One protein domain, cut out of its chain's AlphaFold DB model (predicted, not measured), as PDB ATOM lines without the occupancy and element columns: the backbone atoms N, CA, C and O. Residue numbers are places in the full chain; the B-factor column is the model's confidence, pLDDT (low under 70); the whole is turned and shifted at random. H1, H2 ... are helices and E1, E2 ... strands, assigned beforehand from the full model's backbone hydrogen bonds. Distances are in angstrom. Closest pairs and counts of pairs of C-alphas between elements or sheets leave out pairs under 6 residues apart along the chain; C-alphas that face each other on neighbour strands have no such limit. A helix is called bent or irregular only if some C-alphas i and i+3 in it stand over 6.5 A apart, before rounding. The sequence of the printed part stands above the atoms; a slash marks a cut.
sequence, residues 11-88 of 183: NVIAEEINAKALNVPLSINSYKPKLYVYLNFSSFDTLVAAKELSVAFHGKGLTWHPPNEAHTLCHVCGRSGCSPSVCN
ATOM      1  N   ASN A  11      28.611   4.143 -45.318       64.12
ATOM      2  CA  ASN A  11      27.800   3.120 -45.972       64.12
ATOM      3  C   ASN A  11      26.902   2.356 -44.992       64.12
ATOM      4  O   ASN A  11      25.776   2.037 -45.348       64.12
ATOM      5  N   VAL A  12      27.348   2.152 -43.746       70.94
ATOM      6  CA  VAL A  12      26.577   1.401 -42.737       70.94
ATOM      7  C   VAL A  12      25.245   2.090 -42.430       70.94
ATOM      8  O   VAL A  12      24.207   1.443 -42.384       70.94
ATOM      9  N   ILE A  13      25.253   3.422 -42.296       75.56
ATOM     10  CA  ILE A  13      24.021   4.184 -42.059       75.56
ATOM     11  C   ILE A  13      23.131   4.157 -43.301       75.56
ATOM     12  O   ILE A  13      21.917   4.093 -43.167       75.56
ATOM     13  N   ALA A  14      23.718   4.230 -44.502       75.94
ATOM     14  CA  ALA A  14      22.953   4.251 -45.745       75.94
ATOM     15  C   ALA A  14      22.141   2.961 -45.944       75.94
ATOM     16  O   ALA A  14      20.996   3.042 -46.376       75.94
ATOM     17  N   GLU A  15      22.695   1.805 -45.579       78.25
ATOM     18  CA  GLU A  15      21.977   0.525 -45.610       78.25
ATOM     19  C   GLU A  15      20.852   0.473 -44.566       78.25
ATOM     20  O   GLU A  15      19.731   0.096 -44.900       78.25
ATOM     21  N   GLU A  16      21.109   0.932 -43.336       81.19
ATOM     22  CA  GLU A  16      20.128   0.919 -42.238       81.19
ATOM     23  C   GLU A  16      18.869   1.748 -42.545       81.19
ATOM     24  O   GLU A  16      17.754   1.349 -42.219       81.19
ATOM     25  N   ILE A  17      19.033   2.888 -43.223       83.50
ATOM     26  CA  ILE A  17      17.918   3.765 -43.619       83.50
ATOM     27  C   ILE A  17      17.427   3.521 -45.052       83.50
ATOM     28  O   ILE A  17      16.609   4.294 -45.550       83.50
ATOM     29  N   ASN A  18      17.946   2.500 -45.741       84.69
ATOM     30  CA  ASN A  18      17.642   2.195 -47.141       84.69
ATOM     31  C   ASN A  18      17.855   3.392 -48.103       84.69
ATOM     32  O   ASN A  18      17.058   3.658 -49.008       84.69
ATOM     33  N   ALA A  19      18.924   4.162 -47.890       84.19
ATOM     34  CA  ALA A  19      19.320   5.263 -48.760       84.19
ATOM     35  C   ALA A  19      20.145   4.757 -49.950       84.19
ATOM     36  O   ALA A  19      21.052   3.940 -49.818       84.19
ATOM     37  N   LYS A  20      19.885   5.328 -51.128       87.25
ATOM     38  CA  LYS A  20      20.583   4.982 -52.373       87.25
ATOM     39  C   LYS A  20      21.978   5.596 -52.452       87.25
ATOM     40  O   LYS A  20      22.877   5.031 -53.064       87.25
ATOM     41  N   ALA A  21      22.134   6.801 -51.911       83.06
ATOM     42  CA  ALA A  21      23.408   7.499 -51.897       83.06
ATOM     43  C   ALA A  21      23.492   8.475 -50.725       83.06
ATOM     44  O   ALA A  21      22.486   9.022 -50.264       83.06
ATOM     45  N   LEU A  22      24.726   8.731 -50.300       86.12
ATOM     46  CA  LEU A  22      25.058   9.615 -49.198       86.12
ATOM     47  C   LEU A  22      26.198  10.551 -49.624       86.12
ATOM     48  O   LEU A  22      27.223  10.100 -50.129       86.12
ATOM     49  N   ASN A  23      26.028  11.859 -49.416       85.31
ATOM     50  CA  ASN A  23      27.030  12.881 -49.721       85.31
ATOM     51  C   ASN A  23      27.398  13.697 -48.471       85.31
ATOM     52  O   ASN A  23      26.537  14.334 -47.859       85.31
ATOM     53  N   VAL A  24      28.688  13.696 -48.112       83.62
ATOM     54  CA  VAL A  24      29.233  14.456 -46.976       83.62
ATOM     55  C   VAL A  24      29.872  15.758 -47.474       83.62
ATOM     56  O   VAL A  24      30.984  15.728 -48.006       83.62
ATOM     57  N   PRO A  25      29.226  16.921 -47.292       81.81
ATOM     58  CA  PRO A  25      29.815  18.197 -47.658       81.81
ATOM     59  C   PRO A  25      31.032  18.526 -46.790       81.81
ATOM     60  O   PRO A  25      31.019  18.365 -45.568       81.81
ATOM     61  N   LEU A  26      32.070  19.071 -47.422       81.62
ATOM     62  CA  LEU A  26      33.253  19.597 -46.746       81.62
ATOM     63  C   LEU A  26      33.125  21.110 -46.522       81.62
ATOM     64  O   LEU A  26      32.441  21.835 -47.248       81.62
ATOM     65  N   SER A  27      33.783  21.604 -45.480       77.75
ATOM     66  CA  SER A  27      33.984  23.038 -45.276       77.75
ATOM     67  C   SER A  27      35.059  23.565 -46.231       77.75
ATOM     68  O   SER A  27      36.169  23.047 -46.226       77.75
ATOM     69  N   ILE A  28      34.775  24.633 -46.983       75.56
ATOM     70  CA  ILE A  28      35.737  25.251 -47.921       75.56
ATOM     71  C   ILE A  28      36.984  25.772 -47.187       75.56
ATOM     72  O   ILE A  28      38.100  25.632 -47.670       75.56
ATOM     73  N   ASN A  29      36.805  26.330 -45.987       76.94
ATOM     74  CA  ASN A  29      37.890  26.996 -45.259       76.94
ATOM     75  C   ASN A  29      38.778  26.028 -44.464       76.94
ATOM     76  O   ASN A  29      39.886  26.391 -44.085       76.94
ATOM     77  N   SER A  30      38.281  24.832 -44.135       76.19
ATOM     78  CA  SER A  30      38.985  23.892 -43.250       76.19
ATOM     79  C   SER A  30      39.139  22.487 -43.820       76.19
ATOM     80  O   SER A  30      39.803  21.674 -43.183       76.19
ATOM     81  N   TYR A  31      38.504  22.181 -44.957       80.69
ATOM     82  CA  TYR A  31      38.417  20.847 -45.568       80.69
ATOM     83  C   TYR A  31      37.955  19.736 -44.612       80.69
ATOM     84  O   TYR A  31      38.093  18.550 -44.894       80.69
ATOM     85  N   LYS A  32      37.357  20.111 -43.476       76.56
ATOM     86  CA  LYS A  32      36.775  19.175 -42.514       76.56
ATOM     87  C   LYS A  32      35.353  18.819 -42.946       76.56
ATOM     88  O   LYS A  32      34.638  19.714 -43.420       76.56
ATOM     89  N   PRO A  33      34.923  17.557 -42.762       76.12
ATOM     90  CA  PRO A  33      33.551  17.165 -43.035       76.12
ATOM     91  C   PRO A  33      32.608  17.983 -42.166       76.12
ATOM     92  O   PRO A  33      32.820  18.159 -40.962       76.12
ATOM     93  N   LYS A  34      31.571  18.528 -42.794       76.94
ATOM     94  CA  LYS A  34      30.506  19.195 -42.063       76.94
ATOM     95  C   LYS A  34      29.720  18.141 -41.299       76.94
ATOM     96  O   LYS A  34      29.578  16.997 -41.717       76.94
ATOM     97  N   LEU A  35      29.168  18.551 -40.166       74.69
ATOM     98  CA  LEU A  35      28.355  17.688 -39.318       74.69
ATOM     99  C   LEU A  35      26.970  17.433 -39.913       74.69
ATOM    100  O   LEU A  35      26.035  17.290 -39.155       74.69
ATOM    101  N   TYR A  36      26.784  17.450 -41.222       76.31
ATOM    102  CA  TYR A  36      25.485  17.299 -41.859       76.31
ATOM    103  C   TYR A  36      25.719  16.670 -43.237       76.31
ATOM    104  O   TYR A  36      26.761  16.915 -43.835       76.31
ATOM    105  N   VAL A  37      24.807  15.825 -43.706       81.56
ATOM    106  CA  VAL A  37      25.045  14.866 -44.792       81.56
ATOM    107  C   VAL A  37      23.801  14.763 -45.645       81.56
ATOM    108  O   VAL A  37      22.737  14.462 -45.119       81.56
ATOM    109  N   TYR A  38      23.921  14.945 -46.953       83.38
ATOM    110  CA  TYR A  38      22.788  14.796 -47.853       83.38
ATOM    111  C   TYR A  38      22.539  13.332 -48.182       83.38
ATOM    112  O   TYR A  38      23.425  12.632 -48.662       83.38
ATOM    113  N   LEU A  39      21.305  12.903 -47.959       86.00
ATOM    114  CA  LEU A  39      20.837  11.572 -48.313       86.00
ATOM    115  C   LEU A  39      19.913  11.633 -49.518       86.00
ATOM    116  O   LEU A  39      19.046  12.515 -49.593       86.00
ATOM    117  N   ASN A  40      20.112  10.681 -50.423       87.69
ATOM    118  CA  ASN A  40      19.273  10.456 -51.584       87.69
ATOM    119  C   ASN A  40      18.532   9.123 -51.442       87.69
ATOM    120  O   ASN A  40      19.151   8.090 -51.175       87.69
ATOM    121  N   PHE A  41      17.222   9.153 -51.655       87.88
ATOM    122  CA  PHE A  41      16.327   8.005 -51.528       87.88
ATOM    123  C   PHE A  41      15.773   7.627 -52.901       87.88
ATOM    124  O   PHE A  41      15.640   8.480 -53.777       87.88
ATOM    125  N   SER A  42      15.461   6.348 -53.104       88.38
ATOM    126  CA  SER A  42      14.869   5.867 -54.359       88.38
ATOM    127  C   SER A  42      13.380   6.190 -54.481       88.38
ATOM    128  O   SER A  42      12.896   6.349 -55.597       88.38
ATOM    129  N   SER A  43      12.658   6.290 -53.360       88.62
ATOM    130  CA  SER A  43      11.227   6.612 -53.331       88.62
ATOM    131  C   SER A  43      10.854   7.479 -52.127       88.62
ATOM    132  O   SER A  43      11.597   7.570 -51.145       88.62
ATOM    133  N   PHE A  44       9.680   8.109 -52.182       87.75
ATOM    134  CA  PHE A  44       9.155   8.883 -51.057       87.75
ATOM    135  C   PHE A  44       8.850   8.002 -49.836       87.75
ATOM    136  O   PHE A  44       9.156   8.400 -48.717       87.75
ATOM    137  N   ASP A  45       8.355   6.779 -50.044       89.81
ATOM    138  CA  ASP A  45       8.051   5.846 -48.952       89.81
ATOM    139  C   ASP A  45       9.301   5.502 -48.134       89.81
ATOM    140  O   ASP A  45       9.269   5.542 -46.906       89.81
ATOM    141  N   THR A  46      10.441   5.267 -48.803       87.94
ATOM    142  CA  THR A  46      11.725   5.027 -48.113       87.94
ATOM    143  C   THR A  46      12.194   6.237 -47.310       87.94
ATOM    144  O   THR A  46      12.751   6.082 -46.227       87.94
ATOM    145  N   LEU A  47      11.910   7.454 -47.784       86.00
ATOM    146  CA  LEU A  47      12.211   8.682 -47.055       86.00
ATOM    147  C   LEU A  47      11.339   8.816 -45.804       86.00
ATOM    148  O   LEU A  47      11.852   9.203 -44.755       86.00
ATOM    149  N   VAL A  48      10.035   8.538 -45.903       87.31
ATOM    150  CA  VAL A  48       9.111   8.603 -44.758       87.31
ATOM    151  C   VAL A  48       9.482   7.548 -43.722       87.31
ATOM    152  O   VAL A  48       9.653   7.896 -42.558       87.31
ATOM    153  N   ALA A  49       9.725   6.305 -44.146       87.06
ATOM    154  CA  ALA A  49      10.196   5.242 -43.262       87.06
ATOM    155  C   ALA A  49      11.508   5.625 -42.558       87.06
ATOM    156  O   ALA A  49      11.624   5.486 -41.345       87.06
ATOM    157  N   ALA A  50      12.470   6.197 -43.289       85.00
ATOM    158  CA  ALA A  50      13.727   6.656 -42.704       85.00
ATOM    159  C   ALA A  50      13.540   7.772 -41.661       85.00
ATOM    160  O   ALA A  50      14.282   7.805 -40.686       85.00
ATOM    161  N   LYS A  51      12.561   8.674 -41.825       83.38
ATOM    162  CA  LYS A  51      12.270   9.717 -40.819       83.38
ATOM    163  C   LYS A  51      11.777   9.148 -39.498       83.38
ATOM    164  O   LYS A  51      12.114   9.701 -38.455       83.38
ATOM    165  N   GLU A  52      10.976   8.090 -39.566       83.94
ATOM    166  CA  GLU A  52      10.465   7.378 -38.393       83.94
ATOM    167  C   GLU A  52      11.574   6.567 -37.701       83.94
ATOM    168  O   GLU A  52      11.521   6.323 -36.495       83.94
ATOM    169  N   LEU A  53      12.629   6.196 -38.435       80.19
ATOM    170  CA  LEU A  53      13.816   5.565 -37.867       80.19
ATOM    171  C   LEU A  53      14.682   6.596 -37.125       80.19
ATOM    172  O   LEU A  53      15.244   7.536 -37.698       80.19
ATOM    173  N   SER A  54      14.837   6.379 -35.818       71.69
ATOM    174  CA  SER A  54      15.796   7.109 -34.988       71.69
ATOM    175  C   SER A  54      17.152   6.400 -35.015       71.69
ATOM    176  O   SER A  54      17.431   5.506 -34.224       71.69
ATOM    177  N   VAL A  55      18.017   6.792 -35.950       73.75
ATOM    178  CA  VAL A  55      19.380   6.245 -36.032       73.75
ATOM    179  C   VAL A  55      20.310   7.062 -35.142       73.75
ATOM    180  O   VAL A  55      20.261   8.294 -35.140       73.75
ATOM    181  N   ALA A  56      21.177   6.397 -34.382       71.62
ATOM    182  CA  ALA A  56      22.225   7.043 -33.601       71.62
ATOM    183  C   ALA A  56      23.602   6.644 -34.134       71.62
ATOM    184  O   ALA A  56      23.906   5.466 -34.279       71.62
ATOM    185  N   PHE A  57      24.469   7.626 -34.373       66.50
ATOM    186  CA  PHE A  57      25.839   7.395 -34.822       66.50
ATOM    187  C   PHE A  57      26.834   7.827 -33.740       66.50
ATOM    188  O   PHE A  57      26.805   8.968 -33.276       66.50
ATOM    189  N   HIS A  58      27.701   6.906 -33.300       65.12
ATOM    190  CA  HIS A  58      28.622   7.092 -32.163       65.12
ATOM    191  C   HIS A  58      27.949   7.639 -30.887       65.12
ATOM    192  O   HIS A  58      28.454   8.563 -30.248       65.12
ATOM    193  N   GLY A  59      26.777   7.104 -30.533       69.75
ATOM    194  CA  GLY A  59      26.034   7.535 -29.342       69.75
ATOM    195  C   GLY A  59      25.388   8.921 -29.467       69.75
ATOM    196  O   GLY A  59      24.903   9.460 -28.474       69.75
ATOM    197  N   LYS A  60      25.366   9.512 -30.670       71.62
ATOM    198  CA  LYS A  60      24.642  10.753 -30.970       71.62
ATOM    199  C   LYS A  60      23.460  10.444 -31.880       71.62
ATOM    200  O   LYS A  60      23.654   9.977 -32.998       71.62
ATOM    201  N   GLY A  61      22.248  10.734 -31.411       78.00
ATOM    202  CA  GLY A  61      21.041  10.640 -32.231       78.00
ATOM    203  C   GLY A  61      21.125  11.557 -33.451       78.00
ATOM    204  O   GLY A  61      21.556  12.710 -33.347       78.00
ATOM    205  N   LEU A  62      20.740  11.033 -34.608       79.12
ATOM    206  CA  LEU A  62      20.645  11.780 -35.851       79.12
ATOM    207  C   LEU A  62      19.287  12.472 -35.907       79.12
ATOM    208  O   LEU A  62      18.261  11.883 -35.583       79.12
ATOM    209  N   THR A  63      19.283  13.738 -36.312       82.00
ATOM    210  CA  THR A  63      18.055  14.512 -36.478       82.00
ATOM    211  C   THR A  63      17.839  14.824 -37.945       82.00
ATOM    212  O   THR A  63      18.737  15.309 -38.641       82.00
ATOM    213  N   TRP A  64      16.631  14.546 -38.420       84.50
ATOM    214  CA  TRP A  64      16.231  14.816 -39.788       84.50
ATOM    215  C   TRP A  64      15.864  16.286 -39.944       84.50
ATOM    216  O   TRP A  64      14.971  16.783 -39.266       84.50
ATOM    217  N   HIS A  65      16.528  16.976 -40.871       83.12
ATOM    218  CA  HIS A  65      16.187  18.356 -41.211       83.12
ATOM    219  C   HIS A  65      15.932  18.525 -42.712       83.12
ATOM    220  O   HIS A  65      16.659  17.937 -43.537       83.12
ATOM    221  N   PRO A  66      14.927  19.337 -43.092       80.75
ATOM    222  CA  PRO A  66      14.765  19.765 -44.467       80.75
ATOM    223  C   PRO A  66      15.948  20.660 -44.881       80.75
ATOM    224  O   PRO A  66      16.575  21.305 -44.034       80.75
ATOM    225  N   PRO A  67      16.271  20.731 -46.184       74.00
ATOM    226  CA  PRO A  67      17.395  21.532 -46.678       74.00
ATOM    227  C   PRO A  67      17.320  22.999 -46.235       74.00
ATOM    228  O   PRO A  67      18.337  23.602 -45.896       74.00
ATOM    229  N   ASN A  68      16.101  23.536 -46.177       80.75
ATOM    230  CA  ASN A  68      15.825  24.928 -45.852       80.75
ATOM    231  C   ASN A  68      16.147  25.265 -44.395       80.75
ATOM    232  O   ASN A  68      16.434  26.412 -44.107       80.75
ATOM    233  N   GLU A  69      16.157  24.297 -43.483       78.19
ATOM    234  CA  GLU A  69      16.463  24.535 -42.066       78.19
ATOM    235  C   GLU A  69      17.896  24.138 -41.714       78.19
ATOM    236  O   GLU A  69      18.436  24.567 -40.700       78.19
ATOM    237  N   ALA A  70      18.565  23.361 -42.567       76.12
ATOM    238  CA  ALA A  70      19.904  22.856 -42.279       76.12
ATOM    239  C   ALA A  70      20.941  23.976 -42.060       76.12
ATOM    240  O   ALA A  70      21.902  23.787 -41.310       76.12
ATOM    241  N   HIS A  71      20.746  25.141 -42.686       75.25
ATOM    242  CA  HIS A  71      21.653  26.285 -42.585       75.25
ATOM    243  C   HIS A  71      21.526  27.072 -41.270       75.25
ATOM    244  O   HIS A  71      22.463  27.782 -40.909       75.25
ATOM    245  N   THR A  72      20.410  26.946 -40.540       79.38
ATOM    246  CA  THR A  72      20.203  27.622 -39.244       79.38
ATOM    247  C   THR A  72      20.779  26.825 -38.072       79.38
ATOM    248  O   THR A  72      20.888  27.325 -36.950       79.38
ATOM    249  N   LEU A  73      21.176  25.575 -38.319       79.06
ATOM    250  CA  LEU A  73      21.731  24.694 -37.305       79.06
ATOM    251  C   LEU A  73      23.184  25.049 -37.003       79.06
ATOM    252  O   LEU A  73      24.002  25.279 -37.896       79.06
ATOM    253  N   CYS A  74      23.556  24.966 -35.727       78.25
ATOM    254  CA  CYS A  74      24.937  25.150 -35.313       78.25
ATOM    255  C   CYS A  74      25.874  24.166 -36.042       78.25
ATOM    256  O   CYS A  74      25.671  22.946 -36.035       78.25
ATOM    257  N   HIS A  75      26.949  24.676 -36.644       75.50
ATOM    258  CA  HIS A  75      27.929  23.840 -37.346       75.50
ATOM    259  C   HIS A  75      28.794  22.990 -36.401       75.50
ATOM    260  O   HIS A  75      29.518  22.125 -36.882       75.50
ATOM    261  N   VAL A  76      28.717  23.222 -35.082       73.81
ATOM    262  CA  VAL A  76      29.464  22.482 -34.052       73.81
ATOM    263  C   VAL A  76      28.623  21.403 -33.367       73.81
ATOM    264  O   VAL A  76      29.087  20.282 -33.212       73.81
ATOM    265  N   CYS A  77      27.394  21.711 -32.944       75.56
ATOM    266  CA  CYS A  77      26.557  20.748 -32.206       75.56
ATOM    267  C   CYS A  77      25.311  20.291 -32.965       75.56
ATOM    268  O   CYS A  77      24.725  19.272 -32.628       75.56
ATOM    269  N   GLY A  78      24.877  21.056 -33.964       74.06
ATOM    270  CA  GLY A  78      23.686  20.760 -34.747       74.06
ATOM    271  C   GLY A  78      22.336  21.092 -34.179       74.06
ATOM    272  O   GLY A  78      21.346  20.777 -34.820       74.06
ATOM    273  N   ARG A  79      22.293  21.786 -33.048       78.38
ATOM    274  CA  ARG A  79      21.055  22.332 -32.504       78.38
ATOM    275  C   ARG A  79      20.759  23.696 -33.120       78.38
ATOM    276  O   ARG A  79      21.686  24.472 -33.390       78.38
ATOM    277  N   SER A  80      19.479  23.982 -33.322       80.44
ATOM    278  CA  SER A  80      18.997  25.337 -33.580       80.44
ATOM    279  C   SER A  80      19.251  26.208 -32.343       80.44
ATOM    280  O   SER A  80      19.246  25.725 -31.210       80.44
ATOM    281  N   GLY A  81      19.570  27.484 -32.554       78.50
ATOM    282  CA  GLY A  81      19.788  28.436 -31.458       78.50
ATOM    283  C   GLY A  81      21.094  28.281 -30.662       78.50
ATOM    284  O   GLY A  81      21.303  29.055 -29.732       78.50
ATOM    285  N   CYS A  82      22.006  27.351 -31.002       77.94
ATOM    286  CA  CYS A  82      23.342  27.333 -30.378       77.94
ATOM    287  C   CYS A  82      24.344  28.219 -31.132       77.94
ATOM    288  O   CYS A  82      24.599  28.010 -32.322       77.94
ATOM    289  N   SER A  83      25.019  29.117 -30.409       77.88
ATOM    290  CA  SER A  83      26.219  29.790 -30.916       77.88
ATOM    291  C   SER A  83      27.415  28.823 -30.971       77.88
ATOM    292  O   SER A  83      27.704  28.146 -29.979       77.88
ATOM    293  N   PRO A  84      28.185  28.779 -32.076       73.88
ATOM    294  CA  PRO A  84      29.391  27.956 -32.185       73.88
ATOM    295  C   PRO A  84      30.407  28.154 -31.055       73.88
ATOM    296  O   PRO A  84      31.076  27.197 -30.682       73.88
ATOM    297  N   SER A  85      30.496  29.362 -30.489       71.69
ATOM    298  CA  SER A  85      31.397  29.677 -29.372       71.69
ATOM    299  C   SER A  85      31.029  28.967 -28.067       71.69
ATOM    300  O   SER A  85      31.908  28.675 -27.266       71.69
ATOM    301  N   VAL A  86      29.742  28.678 -27.861       74.31
ATOM    302  CA  VAL A  86      29.240  27.926 -26.699       74.31
ATOM    303  C   VAL A  86      29.410  26.428 -26.930       74.31
ATOM    304  O   VAL A  86      29.734  25.681 -26.015       74.31
ATOM    305  N   CYS A  87      29.204  25.989 -28.172       73.38
ATOM    306  CA  CYS A  87      29.216  24.580 -28.537       73.38
ATOM    307  C   CYS A  87      30.629  24.005 -28.774       73.38
ATOM    308  O   CYS A  87      30.836  22.809 -28.602       73.38
ATOM    309  N   ASN A  88      31.604  24.845 -29.132       69.81
ATOM    310  CA  ASN A  88      33.036  24.567 -29.031       69.81
ATOM    311  C   ASN A  88      33.632  25.726 -28.234       69.81
ATOM    312  O   ASN A  88      34.073  26.707 -28.847       69.81
TER     313      ASN A  88
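This is residues 11 to 88 of the 183 residues of an uncharacterized protein of Rhizophagus irregularis (UniProt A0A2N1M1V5). A domain with little regular structure: a small two-stranded hairpin, E1 and E2, with a long loop, residues 24 to 36, between its strands; the short helix H1 packs on E1, H2 follows E2 after a tight link, and H3 and H4 come after the long unnamed stretches of residues 53 to 66 and 71 to 83, with H4 and H2 farthest out. The printed part has 78 residues, 30 in named elements, in the order H1 E1 E2 H2 H3 H4; the class is mixed, the sheet antiparallel. It is only just compact, close to loose, with a radius of gyration of the C-alphas of 13.4 A and spans of 38 by 26 by 24 A.

E1 is residues 21 to 23 and E2 residues 37 to 40, 9.9 A long. H1 is residues 11 to 16, from C-alpha 11 at (27.800, 3.120, -45.972). H2, residues 44 to 52, is 12.8 A long. H3 is residues 67 to 70; H4, residues 84 to 87, ends at C-alpha 87 (29.216, 24.580, -28.537).

In the hairpin E1 and E2, N 23 and O 38 are within hydrogen-bond range, 2.8 A. The closest C-alphas of H1 and E1, Ala 14 and Leu 22, are 6.7 A apart. H2 and H3 are apart. In H1 and H2 every O i to N i+4 pair is within range; H3 and H4 are too short for one.

The printed part has no cut. Links E1 to E2, H2 to H3 and H3 to H4 are long. Residues 11, 57 to 59 and 88 have pLDDT under 70.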